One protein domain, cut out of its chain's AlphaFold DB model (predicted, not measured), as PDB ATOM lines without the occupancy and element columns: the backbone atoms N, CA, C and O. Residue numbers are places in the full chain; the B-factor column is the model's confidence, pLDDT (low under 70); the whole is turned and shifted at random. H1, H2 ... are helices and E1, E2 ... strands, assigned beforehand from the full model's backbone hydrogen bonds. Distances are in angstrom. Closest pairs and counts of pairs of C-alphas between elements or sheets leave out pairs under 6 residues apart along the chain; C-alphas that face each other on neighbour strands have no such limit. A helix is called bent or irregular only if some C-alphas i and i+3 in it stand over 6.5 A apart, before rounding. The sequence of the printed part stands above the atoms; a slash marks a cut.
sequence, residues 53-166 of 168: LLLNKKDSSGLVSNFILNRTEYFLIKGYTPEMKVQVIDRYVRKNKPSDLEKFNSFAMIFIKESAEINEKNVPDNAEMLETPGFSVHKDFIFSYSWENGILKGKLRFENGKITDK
ATOM      1  N   LEU A  53     141.948 173.780 149.795       72.06
ATOM      2  CA  LEU A  53     142.012 172.975 151.013       72.06
ATOM      3  C   LEU A  53     141.069 171.777 150.903       72.06
ATOM      4  O   LEU A  53     139.882 171.949 150.646       72.06
ATOM      5  N   LEU A  54     141.571 170.564 151.146       72.19
ATOM      6  CA  LEU A  54     140.717 169.391 151.340       72.19
ATOM      7  C   LEU A  54     139.953 169.548 152.665       72.19
ATOM      8  O   LEU A  54     140.562 169.585 153.731       72.19
ATOM      9  N   LEU A  55     138.631 169.651 152.577       65.25
ATOM     10  CA  LEU A  55     137.725 169.857 153.706       65.25
ATOM     11  C   LEU A  55     137.279 168.548 154.345       65.25
ATOM     12  O   LEU A  55     137.243 168.433 155.565       65.25
ATOM     13  N   ASN A  56     136.882 167.584 153.518       62.94
ATOM     14  CA  ASN A  56     136.295 166.336 153.983       62.94
ATOM     15  C   ASN A  56     136.529 165.215 152.966       62.94
ATOM     16  O   ASN A  56     136.586 165.456 151.757       62.94
ATOM     17  N   LYS A  57     136.622 163.987 153.475       67.56
ATOM     18  CA  LYS A  57     136.684 162.751 152.706       67.56
ATOM     19  C   LYS A  57     135.679 161.767 153.289       67.56
ATOM     20  O   LYS A  57     135.780 161.401 154.457       67.56
ATOM     21  N   LYS A  58     134.768 161.287 152.451       70.56
ATOM     22  CA  LYS A  58     133.781 160.278 152.830       70.56
ATOM     23  C   LYS A  58     133.926 159.036 151.978       70.56
ATOM     24  O   LYS A  58     133.811 159.117 150.760       70.56
ATOM     25  N   ASP A  59     134.081 157.902 152.650       70.94
ATOM     26  CA  ASP A  59     134.028 156.574 152.054       70.94
ATOM     27  C   ASP A  59     132.730 155.886 152.500       70.94
ATOM     28  O   ASP A  59     132.381 155.903 153.680       70.94
ATOM     29  N   SER A  60     131.997 155.278 151.569       67.75
ATOM     30  CA  SER A  60     130.846 154.420 151.883       67.75
ATOM     31  C   SER A  60     130.964 153.088 151.149       67.75
ATOM     32  O   SER A  60     131.309 153.043 149.968       67.75
ATOM     33  N   SER A  61     130.696 151.993 151.860       62.38
ATOM     34  CA  SER A  61     130.771 150.629 151.334       62.38
ATOM     35  C   SER A  61     129.375 150.036 151.132       62.38
ATOM     36  O   SER A  61     128.564 150.051 152.059       62.38
ATOM     37  N   GLY A  62     129.105 149.476 149.950       51.22
ATOM     38  CA  GLY A  62     127.913 148.659 149.690       51.22
ATOM     39  C   GLY A  62     128.074 147.224 150.214       51.22
ATOM     40  O   GLY A  62     129.148 146.641 150.119       51.22
ATOM     41  N   LEU A  63     127.003 146.658 150.779       46.78
ATOM     42  CA  LEU A  63     127.009 145.491 151.680       46.78
ATOM     43  C   LEU A  63     127.178 144.094 151.043       46.78
ATOM     44  O   LEU A  63     127.024 143.104 151.751       46.78
ATOM     45  N   VAL A  64     127.487 143.948 149.752       45.25
ATOM     46  CA  VAL A  64     127.519 142.609 149.130       45.25
ATOM     47  C   VAL A  64     128.774 142.416 148.283       45.25
ATOM     48  O   VAL A  64     128.900 142.978 147.204       45.25
ATOM     49  N   SER A  65     129.682 141.589 148.813       45.31
ATOM     50  CA  SER A  65     130.864 140.984 148.177       45.31
ATOM     51  C   SER A  65     131.865 141.933 147.490       45.31
ATOM     52  O   SER A  65     131.653 142.391 146.376       45.31
ATOM     53  N   ASN A  66     133.024 142.102 148.138       49.94
ATOM     54  CA  ASN A  66     134.295 142.612 147.603       49.94
ATOM     55  C   ASN A  66     134.294 144.034 146.996       49.94
ATOM     56  O   ASN A  66     134.255 144.224 145.787       49.94
ATOM     57  N   PHE A  67     134.494 145.009 147.893       58.22
ATOM     58  CA  PHE A  67     135.189 146.292 147.678       58.22
ATOM     59  C   PHE A  67     134.714 147.191 146.534       58.22
ATOM     60  O   PHE A  67     135.507 147.655 145.723       58.22
ATOM     61  N   ILE A  68     133.434 147.537 146.540       57.12
ATOM     62  CA  ILE A  68     132.911 148.622 145.713       57.12
ATOM     63  C   ILE A  68     132.680 149.827 146.640       57.12
ATOM     64  O   ILE A  68     131.646 149.951 147.298       57.12
ATOM     65  N   LEU A  69     133.720 150.660 146.779       74.69
ATOM     66  CA  LEU A  69     133.709 151.874 147.601       74.69
ATOM     67  C   LEU A  69     133.169 153.046 146.775       74.69
ATOM     68  O   LEU A  69     133.637 153.283 145.662       74.69
ATOM     69  N   ASN A  70     132.219 153.801 147.323       83.88
ATOM     70  CA  ASN A  70     131.950 155.154 146.842       83.88
ATOM     71  C   ASN A  70     132.780 156.127 147.678       83.88
ATOM     72  O   ASN A  70     132.760 156.026 148.908       83.88
ATOM     73  N   ARG A  71     133.466 157.071 147.032       85.62
ATOM     74  CA  ARG A  71     134.257 158.102 147.709       85.62
ATOM     75  C   ARG A  71     133.895 159.498 147.221       85.62
ATOM     76  O   ARG A  71     133.874 159.744 146.020       85.62
ATOM     77  N   THR A  72     133.706 160.426 148.151       85.69
ATOM     78  CA  THR A  72     133.530 161.850 147.844       85.69
ATOM     79  C   THR A  72     134.553 162.670 148.612       85.69
ATOM     80  O   THR A  72     134.715 162.504 149.821       85.69
ATOM     81  N   GLU A  73     135.233 163.566 147.907       86.44
ATOM     82  CA  GLU A  73     136.196 164.510 148.464       86.44
ATOM     83  C   GLU A  73     135.730 165.943 148.205       86.44
ATOM     84  O   GLU A  73     135.372 166.302 147.080       86.44
ATOM     85  N   TYR A  74     135.734 166.760 149.255       84.38
ATOM     86  CA  TYR A  74     135.289 168.152 149.217       84.38
ATOM     87  C   TYR A  74     136.479 169.096 149.345       84.38
ATOM     88  O   TYR A  74     137.280 168.958 150.263       84.38
ATOM     89  N   PHE A  75     136.571 170.091 148.469       86.44
ATOM     90  CA  PHE A  75     137.672 171.045 148.404       86.44
ATOM     91  C   PHE A  75     137.156 172.479 148.547       86.44
ATOM     92  O   PHE A  75     136.276 172.893 147.795       86.44
ATOM     93  N   LEU A  76     137.727 173.245 149.474       84.62
ATOM     94  CA  LEU A  76     137.510 174.684 149.623       84.62
ATOM     95  C   LEU A  76     138.438 175.448 148.686       84.62
ATOM     96  O   LEU A  76     139.636 175.187 148.670       84.62
ATOM     97  N   ILE A  77     137.899 176.424 147.964       86.31
ATOM     98  CA  ILE A  77     138.636 177.369 147.130       86.31
ATOM     99  C   ILE A  77     138.526 178.753 147.757       86.31
ATOM    100  O   ILE A  77     137.463 179.385 147.717       86.31
ATOM    101  N   LYS A  78     139.633 179.249 148.309       84.00
ATOM    102  CA  LYS A  78     139.703 180.619 148.829       84.00
ATOM    103  C   LYS A  78     139.803 181.645 147.710       84.00
ATOM    104  O   LYS A  78     140.454 181.407 146.695       84.00
ATOM    105  N   GLY A  79     139.178 182.806 147.904       82.00
ATOM    106  CA  GLY A  79     139.255 183.912 146.942       82.00
ATOM    107  C   GLY A  79     138.755 183.545 145.540       82.00
ATOM    108  O   GLY A  79     139.260 184.067 144.548       82.00
ATOM    109  N   TYR A  80     137.799 182.616 145.444       83.75
ATOM    110  CA  TYR A  80     137.187 182.259 144.171       83.75
ATOM    111  C   TYR A  80     136.513 183.478 143.537       83.75
ATOM    112  O   TYR A  80     135.691 184.143 144.169       83.75
ATOM    113  N   THR A  81     136.803 183.718 142.261       80.88
ATOM    114  CA  THR A  81     136.078 184.695 141.447       80.88
ATOM    115  C   THR A  81     135.492 184.002 140.217       80.88
ATOM    116  O   THR A  81     136.072 183.026 139.740       80.88
ATOM    117  N   PRO A  82     134.357 184.463 139.664       74.12
ATOM    118  CA  PRO A  82     133.809 183.902 138.426       74.12
ATOM    119  C   PRO A  82     134.777 183.964 137.231       74.12
ATOM    120  O   PRO A  82     134.699 183.140 136.321       74.12
ATOM    121  N   GLU A  83     135.702 184.926 137.239       73.12
ATOM    122  CA  GLU A  83     136.748 185.113 136.227       73.12
ATOM    123  C   GLU A  83     137.928 184.148 136.417       73.12
ATOM    124  O   GLU A  83     138.787 184.021 135.535       73.12
ATOM    125  N   MET A  84     137.985 183.452 137.558       74.69
ATOM    126  CA  MET A  84     138.967 182.415 137.824       74.69
ATOM    127  C   MET A  84     138.877 181.340 136.742       74.69
ATOM    128  O   MET A  84     137.829 180.752 136.472       74.69
ATOM    129  N   LYS A  85     140.006 181.075 136.083       68.75
ATOM    130  CA  LYS A  85     140.020 180.170 134.935       68.75
ATOM    131  C   LYS A  85     139.725 178.745 135.395       68.75
ATOM    132  O   LYS A  85     140.529 178.148 136.105       68.75
ATOM    133  N   VAL A  86     138.647 178.163 134.863       77.75
ATOM    134  CA  VAL A  86     138.279 176.734 134.976       77.75
ATOM    135  C   VAL A  86     139.483 175.796 134.796       77.75
ATOM    136  O   VAL A  86     139.609 174.784 135.480       77.75
ATOM    137  N   GLN A  87     140.421 176.191 133.931       77.25
ATOM    138  CA  GLN A  87     141.671 175.485 133.651       77.25
ATOM    139  C   GLN A  87     142.531 175.195 134.894       77.25
ATOM    140  O   GLN A  87     143.304 174.236 134.882       77.25
ATOM    141  N   VAL A  88     142.437 176.010 135.947       81.38
ATOM    142  CA  VAL A  88     143.182 175.807 137.196       81.38
ATOM    143  C   VAL A  88     142.628 174.606 137.949       81.38
ATOM    144  O   VAL A  88     143.384 173.699 138.293       81.38
ATOM    145  N   ILE A  89     141.307 174.553 138.120       83.69
ATOM    146  CA  ILE A  89     140.622 173.436 138.778       83.69
ATOM    147  C   ILE A  89     140.805 172.158 137.948       83.69
ATOM    148  O   ILE A  89     141.170 171.122 138.495       83.69
ATOM    149  N   ASP A  90     140.694 172.236 136.618       85.62
ATOM    150  CA  ASP A  90     140.980 171.101 135.724       85.62
ATOM    151  C   ASP A  90     142.410 170.562 135.879       85.62
ATOM    152  O   ASP A  90     142.662 169.355 135.819       85.62
ATOM    153  N   ARG A  91     143.394 171.456 136.028       85.06
ATOM    154  CA  ARG A  91     144.788 171.063 136.255       85.06
ATOM    155  C   ARG A  91     144.946 170.393 137.615       85.06
ATOM    156  O   ARG A  91     145.611 169.363 137.691       85.06
ATOM    157  N   TYR A  92     144.323 170.948 138.652       87.44
ATOM    158  CA  TYR A  92     144.340 170.374 139.992       87.44
ATOM    159  C   TYR A  92     143.744 168.965 140.002       87.44
ATOM    160  O   TYR A  92     144.387 168.041 140.493       87.44
ATOM    161  N   VAL A  93     142.572 168.780 139.391       89.31
ATOM    162  CA  VAL A  93     141.913 167.473 139.270       89.31
ATOM    163  C   VAL A  93     142.814 166.464 138.569       89.31
ATOM    164  O   VAL A  93     143.024 165.365 139.072       89.31
ATOM    165  N   ARG A  94     143.413 166.830 137.430       87.25
ATOM    166  CA  ARG A  94     144.304 165.915 136.699       87.25
ATOM    167  C   ARG A  94     145.540 165.510 137.500       87.25
ATOM    168  O   ARG A  94     145.988 164.379 137.347       87.25
ATOM    169  N   LYS A  95     146.081 166.416 138.319       85.06
ATOM    170  CA  LYS A  95     147.284 166.177 139.128       85.06
ATOM    171  C   LYS A  95     146.999 165.374 140.400       85.06
ATOM    172  O   LYS A  95     147.852 164.594 140.802       85.06
ATOM    173  N   ASN A  96     145.841 165.586 141.024       82.06
ATOM    174  CA  ASN A  96     145.541 165.069 142.363       82.06
ATOM    175  C   ASN A  96     144.479 163.965 142.387       82.06
ATOM    176  O   ASN A  96     144.182 163.451 143.462       82.06
ATOM    177  N   LYS A  97     143.899 163.581 141.241       84.94
ATOM    178  CA  LYS A  97     143.018 162.410 141.202       84.94
ATOM    179  C   LYS A  97     143.798 161.157 141.642       84.94
ATOM    180  O   LYS A  97     144.955 161.010 141.233       84.94
ATOM    181  N   PRO A  98     143.177 160.236 142.400       83.94
ATOM    182  CA  PRO A  98     143.775 158.942 142.702       83.94
ATOM    183  C   PRO A  98     144.270 158.225 141.436       83.94
ATOM    184  O   PRO A  98     143.681 158.344 140.353       83.94
ATOM    185  N   SER A  99     145.377 157.494 141.556       86.00
ATOM    186  CA  SER A  99     145.888 156.662 140.462       86.00
ATOM    187  C   SER A  99     145.058 155.393 140.270       86.00
ATOM    188  O   SER A  99     145.012 154.888 139.156       86.00
ATOM    189  N   ASP A 100     144.385 154.930 141.323       84.00
ATOM    190  CA  ASP A 100     143.641 153.672 141.414       84.00
ATOM    191  C   ASP A 100     142.116 153.875 141.431       84.00
ATOM    192  O   ASP A 100     141.384 153.275 142.224       84.00
ATOM    193  N   LEU A 101     141.619 154.759 140.560       86.06
ATOM    194  CA  LEU A 101     140.198 155.119 140.511       86.06
ATOM    195  C   LEU A 101     139.267 153.937 140.202       86.06
ATOM    196  O   LEU A 101     138.096 153.969 140.567       86.06
ATOM    197  N   GLU A 102     139.773 152.903 139.535       84.19
ATOM    198  CA  GLU A 102     139.056 151.671 139.208       84.19
ATOM    199  C   GLU A 102     138.634 150.856 140.438       84.19
ATOM    200  O   GLU A 102     137.754 150.007 140.330       84.19
ATOM    201  N   LYS A 103     139.217 151.127 141.614       84.81
ATOM    202  CA  LYS A 103     138.801 150.508 142.882       84.81
ATOM    203  C   LYS A 103     137.513 151.105 143.448       84.81
ATOM    204  O   LYS A 103     136.933 150.545 144.377       84.81
ATOM    205  N   PHE A 104     137.082 152.254 142.930       84.44
ATOM    206  CA  PHE A 104     135.857 152.910 143.361       84.44
ATOM    207  C   PHE A 104     134.737 152.636 142.362       84.44
ATOM    208  O   PHE A 104     134.905 152.804 141.152       84.44
ATOM    209  N   ASN A 105     133.555 152.313 142.887       87.12
ATOM    210  CA  ASN A 105     132.319 152.344 142.102       87.12
ATOM    211  C   ASN A 105     132.094 153.729 141.513       87.12
ATOM    212  O   ASN A 105     131.722 153.902 140.360       87.12
ATOM    213  N   SER A 106     132.295 154.709 142.391       89.00
ATOM    214  CA  SER A 106     132.015 156.108 142.200       89.00
ATOM    215  C   SER A 106     133.033 156.889 143.010       89.00
ATOM    216  O   SER A 106     133.240 156.624 144.197       89.00
ATOM    217  N   PHE A 107     133.676 157.843 142.360       90.19
ATOM    218  CA  PHE A 107     134.541 158.813 143.002       90.19
ATOM    219  C   PHE A 107     134.089 160.206 142.588       90.19
ATOM    220  O   PHE A 107     133.832 160.438 141.407       90.19
ATOM    221  N   ALA A 108     134.000 161.137 143.531       90.69
ATOM    222  CA  ALA A 108     133.649 162.517 143.244       90.69
ATOM    223  C   ALA A 108     134.612 163.496 143.914       90.69
ATOM    224  O   ALA A 108     134.921 163.364 145.096       90.69
ATOM    225  N   MET A 109     135.036 164.512 143.164       92.06
ATOM    226  CA  MET A 109     135.708 165.699 143.697       92.06
ATOM    227  C   MET A 109     134.763 166.888 143.574       92.06
ATOM    228  O   MET A 109     134.365 167.252 142.464       92.06
ATOM    229  N   ILE A 110     134.416 167.502 144.702       88.19
ATOM    230  CA  ILE A 110     133.494 168.635 144.781       88.19
ATOM    231  C   ILE A 110     134.271 169.868 145.229       88.19
ATOM    232  O   ILE A 110     134.900 169.863 146.280       88.19
ATOM    233  N   PHE A 111     134.211 170.932 144.438       88.94
ATOM    234  CA  PHE A 111     134.882 172.201 144.704       88.94
ATOM    235  C   PHE A 111     133.866 173.249 145.144       88.94
ATOM    236  O   PHE A 111     132.872 173.485 144.451       88.94
ATOM    237  N   ILE A 112     134.141 173.892 146.273       86.38
ATOM    238  CA  ILE A 112     133.269 174.848 146.953       86.38
ATOM    239  C   ILE A 112     134.058 176.135 147.186       86.38
ATOM    240  O   ILE A 112     135.217 176.078 147.583       86.38
ATOM    241  N   LYS A 113     133.467 177.303 146.940       87.38
ATOM    242  CA  LYS A 113     134.093 178.591 147.254       87.38
ATOM    243  C   LYS A 113     133.968 178.912 148.735       87.38
ATOM    244  O   LYS A 113     132.972 178.574 149.369       87.38
ATOM    245  N   GLU A 114     134.956 179.618 149.257       84.31
ATOM    246  CA  GLU A 114     134.891 180.172 150.603       84.31
ATOM    247  C   GLU A 114     133.763 181.207 150.736       84.31
ATOM    248  O   GLU A 114     133.575 182.073 149.876       84.31
ATOM    249  N   SER A 115     133.015 181.105 151.830       83.81
ATOM    250  CA  SER A 115     131.954 182.026 152.223       83.81
ATOM    251  C   SER A 115     131.985 182.258 153.738       83.81
ATOM    252  O   SER A 115     132.781 181.666 154.471       83.81
ATOM    253  N   ALA A 116     131.124 183.149 154.235       83.12
ATOM    254  CA  ALA A 116     131.005 183.375 155.677       83.12
ATOM    255  C   ALA A 116     130.599 182.091 156.428       83.12
ATOM    256  O   ALA A 116     131.037 181.866 157.554       83.12
ATOM    257  N   GLU A 117     129.805 181.236 155.782       79.06
ATOM    258  CA  GLU A 117     129.332 179.964 156.327       79.06
ATOM    259  C   GLU A 117     130.355 178.844 156.091       79.06
ATOM    260  O   GLU A 117     130.653 178.082 157.009       79.06
ATOM    261  N   ILE A 118     130.949 178.789 154.895       78.44
ATOM    262  CA  ILE A 118     131.888 177.743 154.482       78.44
ATOM    263  C   ILE A 118     133.312 178.298 154.483       78.44
ATOM    264  O   ILE A 118     133.773 178.896 153.514       78.44
ATOM    265  N   ASN A 119     134.033 178.063 155.572       81.12
ATOM    266  CA  ASN A 119     135.443 178.412 155.706       81.12
ATOM    267  C   ASN A 119     136.175 177.366 156.555       81.12
ATOM    268  O   ASN A 119     135.562 176.472 157.139       81.12
ATOM    269  N   GLU A 120     137.495 177.498 156.651       75.81
ATOM    270  CA  GLU A 120     138.359 176.533 157.346       75.81
ATOM    271  C   GLU A 120     138.014 176.317 158.821       75.81
ATOM    272  O   GLU A 120     138.357 175.278 159.371       75.81
ATOM    273  N   LYS A 121     137.363 177.288 159.468       77.94
ATOM    274  CA  LYS A 121     136.990 177.192 160.882       77.94
ATOM    275  C   LYS A 121     135.643 176.504 161.065       77.94
ATOM    276  O   LYS A 121     135.495 175.726 161.991       77.94
ATOM    277  N   ASN A 122     134.684 176.777 160.184       70.06
ATOM    278  CA  ASN A 122     133.298 176.339 160.361       70.06
ATOM    279  C   ASN A 122     133.009 174.950 159.767       70.06
ATOM    280  O   ASN A 122     132.088 174.271 160.210       70.06
ATOM    281  N   VAL A 123     133.760 174.528 158.743       67.94
ATOM    282  CA  VAL A 123     133.510 173.256 158.043       67.94
ATOM    283  C   VAL A 123     133.936 172.012 158.837       67.94
ATOM    284  O   VAL A 123     133.165 171.050 158.838       67.94
ATOM    285  N   PRO A 124     135.102 171.974 159.516       59.97
ATOM    286  CA  PRO A 124     135.530 170.782 160.255       59.97
ATOM    287  C   PRO A 124     134.546 170.359 161.351       59.97
ATOM    288  O   PRO A 124     134.382 169.167 161.600       59.97
ATOM    289  N   ASP A 125     133.853 171.326 161.952       56.38
ATOM    290  CA  ASP A 125     132.902 171.095 163.041       56.38
ATOM    291  C   ASP A 125     131.537 170.581 162.548       56.38
ATOM    292  O   ASP A 125     130.722 170.123 163.348       56.38
ATOM    293  N   ASN A 126     131.268 170.642 161.237       58.97
ATOM    294  CA  ASN A 126     129.987 170.243 160.656       58.97
ATOM    295  C   ASN A 126     130.145 169.679 159.233       58.97
ATOM    296  O   ASN A 126     129.525 170.142 158.275       58.97
ATOM    297  N   ALA A 127     131.002 168.670 159.076       61.66
ATOM    298  CA  ALA A 127     131.255 168.038 157.782       61.66
ATOM    299  C   ALA A 127     129.996 167.381 157.170       61.66
ATOM    300  O   ALA A 127     129.851 167.350 155.947       61.66
ATOM    301  N   GLU A 128     129.056 166.929 158.010       66.00
ATOM    302  CA  GLU A 128     127.742 166.404 157.600       66.00
ATOM    303  C   GLU A 128     126.862 167.467 156.922       66.00
ATOM    304  O   GLU A 128     126.009 167.145 156.090       66.00
ATOM    305  N   MET A 129     127.102 168.753 157.204       69.06
ATOM    306  CA  MET A 129     126.423 169.858 156.529       69.06
ATOM    307  C   MET A 129     126.622 169.789 155.015       69.06
ATOM    308  O   MET A 129     125.660 169.965 154.274       69.06
ATOM    309  N   LEU A 130     127.829 169.429 154.554       69.81
ATOM    310  CA  LEU A 130     128.168 169.300 153.128       69.81
ATOM    311  C   LEU A 130     127.364 168.203 152.407       69.81
ATOM    312  O   LEU A 130     127.321 168.154 151.173       69.81
ATOM    313  N   GLU A 131     126.751 167.313 153.181       67.06
ATOM    314  CA  GLU A 131     126.026 166.129 152.726       67.06
ATOM    315  C   GLU A 131     124.514 166.267 152.904       67.06
ATOM    316  O   GLU A 131     123.747 165.437 152.410       67.06
ATOM    317  N   THR A 132     124.072 167.319 153.595       64.56
ATOM    318  CA  THR A 132     122.660 167.534 153.887       64.56
ATOM    319  C   THR A 132     121.906 167.839 152.586       64.56
ATOM    320  O   THR A 132     122.321 168.715 151.819       64.56
ATOM    321  N   PRO A 133     120.788 167.150 152.294       56.78
ATOM    322  CA  PRO A 133     119.941 167.469 151.149       56.78
ATOM    323  C   PRO A 133     119.510 168.941 151.197       56.78
ATOM    324  O   PRO A 133     118.909 169.382 152.171       56.78
ATOM    325  N   GLY A 134     119.836 169.711 150.158       57.25
ATOM    326  CA  GLY A 134     119.659 171.170 150.146       57.25
ATOM    327  C   GLY A 134     120.975 171.941 150.232       57.25
ATOM    328  O   GLY A 134     121.057 173.044 149.700       57.25
ATOM    329  N   PHE A 135     122.037 171.327 150.766       61.94
ATOM    330  CA  PHE A 135     123.346 171.963 150.830       61.94
ATOM    331  C   PHE A 135     123.978 172.150 149.445       61.94
ATOM    332  O   PHE A 135     124.557 173.188 149.137       61.94
ATOM    333  N   SER A 136     123.761 171.179 148.553       53.19
ATOM    334  CA  SER A 136     124.114 171.266 147.128       53.19
ATOM    335  C   SER A 136     123.390 172.390 146.370       53.19
ATOM    336  O   SER A 136     123.772 172.720 145.249       53.19
ATOM    337  N   VAL A 137     122.353 172.979 146.974       51.88
ATOM    338  CA  VAL A 137     121.590 174.117 146.442       51.88
ATOM    339  C   VAL A 137     122.179 175.450 146.929       51.88
ATOM    340  O   VAL A 137     121.774 176.517 146.463       51.88
ATOM    341  N   HIS A 138     123.170 175.432 147.828       60.91
ATOM    342  CA  HIS A 138     123.858 176.649 148.242       60.91
ATOM    343  C   HIS A 138     124.761 177.192 147.138       60.91
ATOM    344  O   HIS A 138     125.322 176.482 146.302       60.91
ATOM    345  N   LYS A 139     124.902 178.518 147.149       67.56
ATOM    346  CA  LYS A 139     125.536 179.329 146.101       67.56
ATOM    347  C   LYS A 139     127.039 179.096 145.948       67.56
ATOM    348  O   LYS A 139     127.664 179.742 145.100       67.56
ATOM    349  N   ASP A 140     127.599 178.216 146.765       81.75
ATOM    350  CA  ASP A 140     129.027 178.103 146.990       81.75
ATOM    351  C   ASP A 140     129.666 176.960 146.203       81.75
ATOM    352  O   ASP A 140     130.878 176.957 146.022       81.75
ATOM    353  N   PHE A 141     128.880 176.033 145.652       86.50
ATOM    354  CA  PHE A 141     129.419 175.011 144.757       86.50
ATOM    355  C   PHE A 141     129.947 175.662 143.477       86.50
ATOM    356  O   PHE A 141     129.319 176.565 142.919       86.50
ATOM    357  N   ILE A 142     131.102 175.182 143.015       88.81
ATOM    358  CA  ILE A 142     131.785 175.680 141.820       88.81
ATOM    359  C   ILE A 142     131.837 174.589 140.752       88.81
ATOM    360  O   ILE A 142     131.342 174.771 139.639       88.81
ATOM    361  N   PHE A 143     132.434 173.444 141.087       90.69
ATOM    362  CA  PHE A 143     132.586 172.313 140.178       90.69
ATOM    363  C   PHE A 143     132.352 170.992 140.894       90.69
ATOM    364  O   PHE A 143     132.694 170.840 142.063       90.69
ATOM    365  N   SER A 144     131.845 170.015 140.153       90.81
ATOM    366  CA  SER A 144     131.867 168.610 140.541       90.81
ATOM    367  C   SER A 144     132.454 167.792 139.404       90.81
ATOM    368  O   SER A 144     132.056 167.960 138.250       90.81
ATOM    369  N   TYR A 145     133.406 166.929 139.734       93.25
ATOM    370  CA  TYR A 145     133.951 165.928 138.827       93.25
ATOM    371  C   TYR A 145     133.572 164.567 139.374       93.25
ATOM    372  O   TYR A 145     133.831 164.296 140.545       93.25
ATOM    373  N   SER A 146     132.976 163.724 138.539       92.88
ATOM    374  CA  SER A 146     132.555 162.383 138.925       92.88
ATOM    375  C   SER A 146     133.163 161.333 138.012       92.88
ATOM    376  O   SER A 146     133.157 161.452 136.783       92.88
ATOM    377  N   TRP A 147     133.669 160.274 138.629       94.06
ATOM    378  CA  TRP A 147     134.143 159.069 137.975       94.06
ATOM    379  C   TRP A 147     133.286 157.900 138.418       94.06
ATOM    380  O   TRP A 147     132.890 157.828 139.578       94.06
ATOM    381  N   GLU A 148     133.059 156.963 137.510       91.56
ATOM    382  CA  GLU A 148     132.482 155.663 137.827       91.56
ATOM    383  C   GLU A 148     133.360 154.582 137.221       91.56
ATOM    384  O   GLU A 148     133.671 154.636 136.025       91.56
ATOM    385  N   ASN A 149     133.769 153.615 138.042       88.06
ATOM    386  CA  ASN A 149     134.655 152.522 137.639       88.06
ATOM    387  C   ASN A 149     135.905 153.029 136.888       88.06
ATOM    388  O   ASN A 149     136.234 152.562 135.799       88.06
ATOM    389  N   GLY A 150     136.562 154.063 137.426       88.62
ATOM    390  CA  GLY A 150     137.753 154.679 136.825       88.62
ATOM    391  C   GLY A 150     137.508 155.650 135.660       88.62
ATOM    392  O   GLY A 150     138.419 156.389 135.281       88.62
ATOM    393  N   ILE A 151     136.294 155.711 135.106       92.25
ATOM    394  CA  ILE A 151     135.974 156.517 133.920       92.25
ATOM    395  C   ILE A 151     135.328 157.834 134.345       92.25
ATOM    396  O   ILE A 151     134.345 157.819 135.078       92.25
ATOM    397  N   LEU A 152     135.833 158.971 133.851       92.94
ATOM    398  CA  LEU A 152     135.200 160.277 134.071       92.94
ATOM    399  C   LEU A 152     133.816 160.285 133.404       92.94
ATOM    400  O   LEU A 152     133.715 160.137 132.187       92.94
ATOM    401  N   LYS A 153     132.761 160.444 134.203       92.56
ATOM    402  CA  LYS A 153     131.362 160.461 133.754       92.56
ATOM    403  C   LYS A 153     130.796 161.857 133.630       92.56
ATOM    404  O   LYS A 153     129.921 162.083 132.803       92.56
ATOM    405  N   GLY A 154     131.256 162.773 134.474       89.31
ATOM    406  CA  GLY A 154     130.663 164.092 134.553       89.31
ATOM    407  C   GLY A 154     131.645 165.141 135.025       89.31
ATOM    408  O   GLY A 154     132.442 164.927 135.937       89.31
ATOM    409  N   LYS A 155     131.527 166.309 134.403       92.12
ATOM    410  CA  LYS A 155     132.048 167.568 134.909       92.12
ATOM    411  C   LYS A 155     130.887 168.548 134.926       92.12
ATOM    412  O   LYS A 155     130.385 168.930 133.876       92.12
ATOM    413  N   LEU A 156     130.466 168.947 136.116       89.31
ATOM    414  CA  LEU A 156     129.385 169.905 136.302       89.31
ATOM    415  C   LEU A 156     129.961 171.213 136.816       89.31
ATOM    416  O   LEU A 156     130.735 171.212 137.772       89.31
ATOM    417  N   ARG A 157     129.560 172.317 136.190       88.19
ATOM    418  CA  ARG A 157     129.802 173.669 136.690       88.19
ATOM    419  C   ARG A 157     128.557 174.183 137.390       88.19
ATOM    420  O   ARG A 157     127.452 173.994 136.884       88.19
ATOM    421  N   PHE A 158     128.757 174.865 138.507       86.88
ATOM    422  CA  PHE A 158     127.707 175.472 139.301       86.88
ATOM    423  C   PHE A 158     127.899 176.987 139.368       86.88
ATOM    424  O   PHE A 158     129.012 177.483 139.530       86.88
ATOM    425  N   GLU A 159     126.798 177.724 139.278       85.00
ATOM    426  CA  GLU A 159     126.744 179.148 139.588       85.00
ATOM    427  C   GLU A 159     125.496 179.418 140.421       85.00
ATOM    428  O   GLU A 159     124.371 179.148 139.998       85.00
ATOM    429  N   ASN A 160     125.694 179.932 141.637       77.56
ATOM    430  CA  ASN A 160     124.615 180.246 142.574       77.56
ATOM    431  C   ASN A 160     123.639 179.071 142.803       77.56
ATOM    432  O   ASN A 160     122.423 179.260 142.797       77.56
ATOM    433  N   GLY A 161     124.179 177.860 142.976       76.06
ATOM    434  CA  GLY A 161     123.394 176.649 143.245       76.06
ATOM    435  C   GLY A 161     122.715 176.046 142.011       76.06
ATOM    436  O   GLY A 161     121.928 175.110 142.135       76.06
ATOM    437  N   LYS A 162     122.994 176.561 140.805       82.94
ATOM    438  CA  LYS A 162     122.449 176.043 139.544       82.94
ATOM    439  C   LYS A 162     123.551 175.472 138.670       82.94
ATOM    440  O   LYS A 162     124.608 176.079 138.544       82.94
ATOM    441  N   ILE A 163     123.280 174.340 138.024       84.56
ATOM    442  CA  ILE A 163     124.188 173.770 137.026       84.56
ATOM    443  C   ILE A 163     124.131 174.641 135.767       84.56
ATOM    444  O   ILE A 163     123.051 174.811 135.199       84.56
ATOM    445  N   THR A 164     125.270 175.176 135.336       82.19
ATOM    446  CA  THR A 164     125.356 176.086 134.179       82.19
ATOM    447  C   THR A 164     125.898 175.423 132.922       82.19
ATOM    448  O   THR A 164     125.435 175.739 131.831       82.19
ATOM    449  N   ASP A 165     126.783 174.435 133.064       70.62
ATOM    450  CA  ASP A 165     127.286 173.624 131.953       70.62
ATOM    451  C   ASP A 165     126.832 172.168 132.122       70.62
ATOM    452  O   ASP A 165     127.472 171.370 132.806       70.62
ATOM    453  N   LYS A 166     125.707 171.812 131.491       58.84
ATOM    454  CA  LYS A 166     125.351 170.412 131.204       58.84
ATOM    455  C   LYS A 166     125.906 170.049 129.828       58.84
ATOM    456  O   LYS A 166     125.172 170.092 128.842       58.84
TER     457      LYS A 166
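Overview. This is residues 53 to 166 of the 168 residues of an uncharacterized protein of Bacteroidia bacterium (UniProt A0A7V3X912). What would one see first? A twisted six-stranded sheet, E1 to E6, forms a wall, with H1 over one face and H2 over the opposite face at its E1 edge. What builds it? The printed part has 114 residues, class mixed, with elements in the order E1 E2 H1 E3 H2 E4 E5 E6. The mixed sheet runs E1, E2, E3, E4, E5, E6. It is compact, with a radius of gyration of the C-alphas of 14.3 A and spans of 43 by 31 by 23 A.

Arrangement. How do the strands pair? E1, residues 53 to 61, and E2, residues 69 to 77, form an antiparallel hairpin, with N 58 and O 72 within hydrogen-bond range at 2.9 A. E2, H1, residues 86 to 96, and E3, residues 104 to 113, make a right-handed strand-helix-strand unit, two parallel neighbour strands with a helix between, N 73 and O 108 being 2.8 A apart. E3 and E4, residues 141 to 148, are antiparallel, with N 109 and O 145 at 2.9 A. What follows? E4, E5, residues 151 to 159, and E6, residues 162 to 165, make a meander, each strand the antiparallel neighbour of the one before, with N 146 and O 154 at 2.9 A and N 164 and O 157 at 2.9 A. Where are the helices? H1 is on the sheet at a height of 9.3 A, its closest C-alpha pair with E3 being Val 93 and Met 109, 7.8 A. H2, residues 124 to 131, is on the opposite face, its closest C-alpha pair with E1 being Ala 127 and Asn 56, 6.5 A. In H1 every O i to N i+4 pair is within hydrogen-bond range; in H2, irregular with C-alphas 125 and 128 8.8 A apart, 0 of 4 are, beside 3 of 5 O i to N i+3 pairs.

Along the chain. Where does E1 begin? C-alpha 53 is at (142.012, 172.975, 151.013), and E1 is 25.0 A long. Where does E6 end? C-alpha 165 is at (127.286, 173.624, 131.953).

Size, cuts and confidence. How large is it? The two C-alphas farthest apart, Ser 65 and Glu 83, are 46.1 A apart; the printed part has no cut and no long link. Where is confidence low? The mean pLDDT of the printed part is 77.5; residues 55 to 57, 60 to 68, 85, 123 to 139 and 166 are under 70.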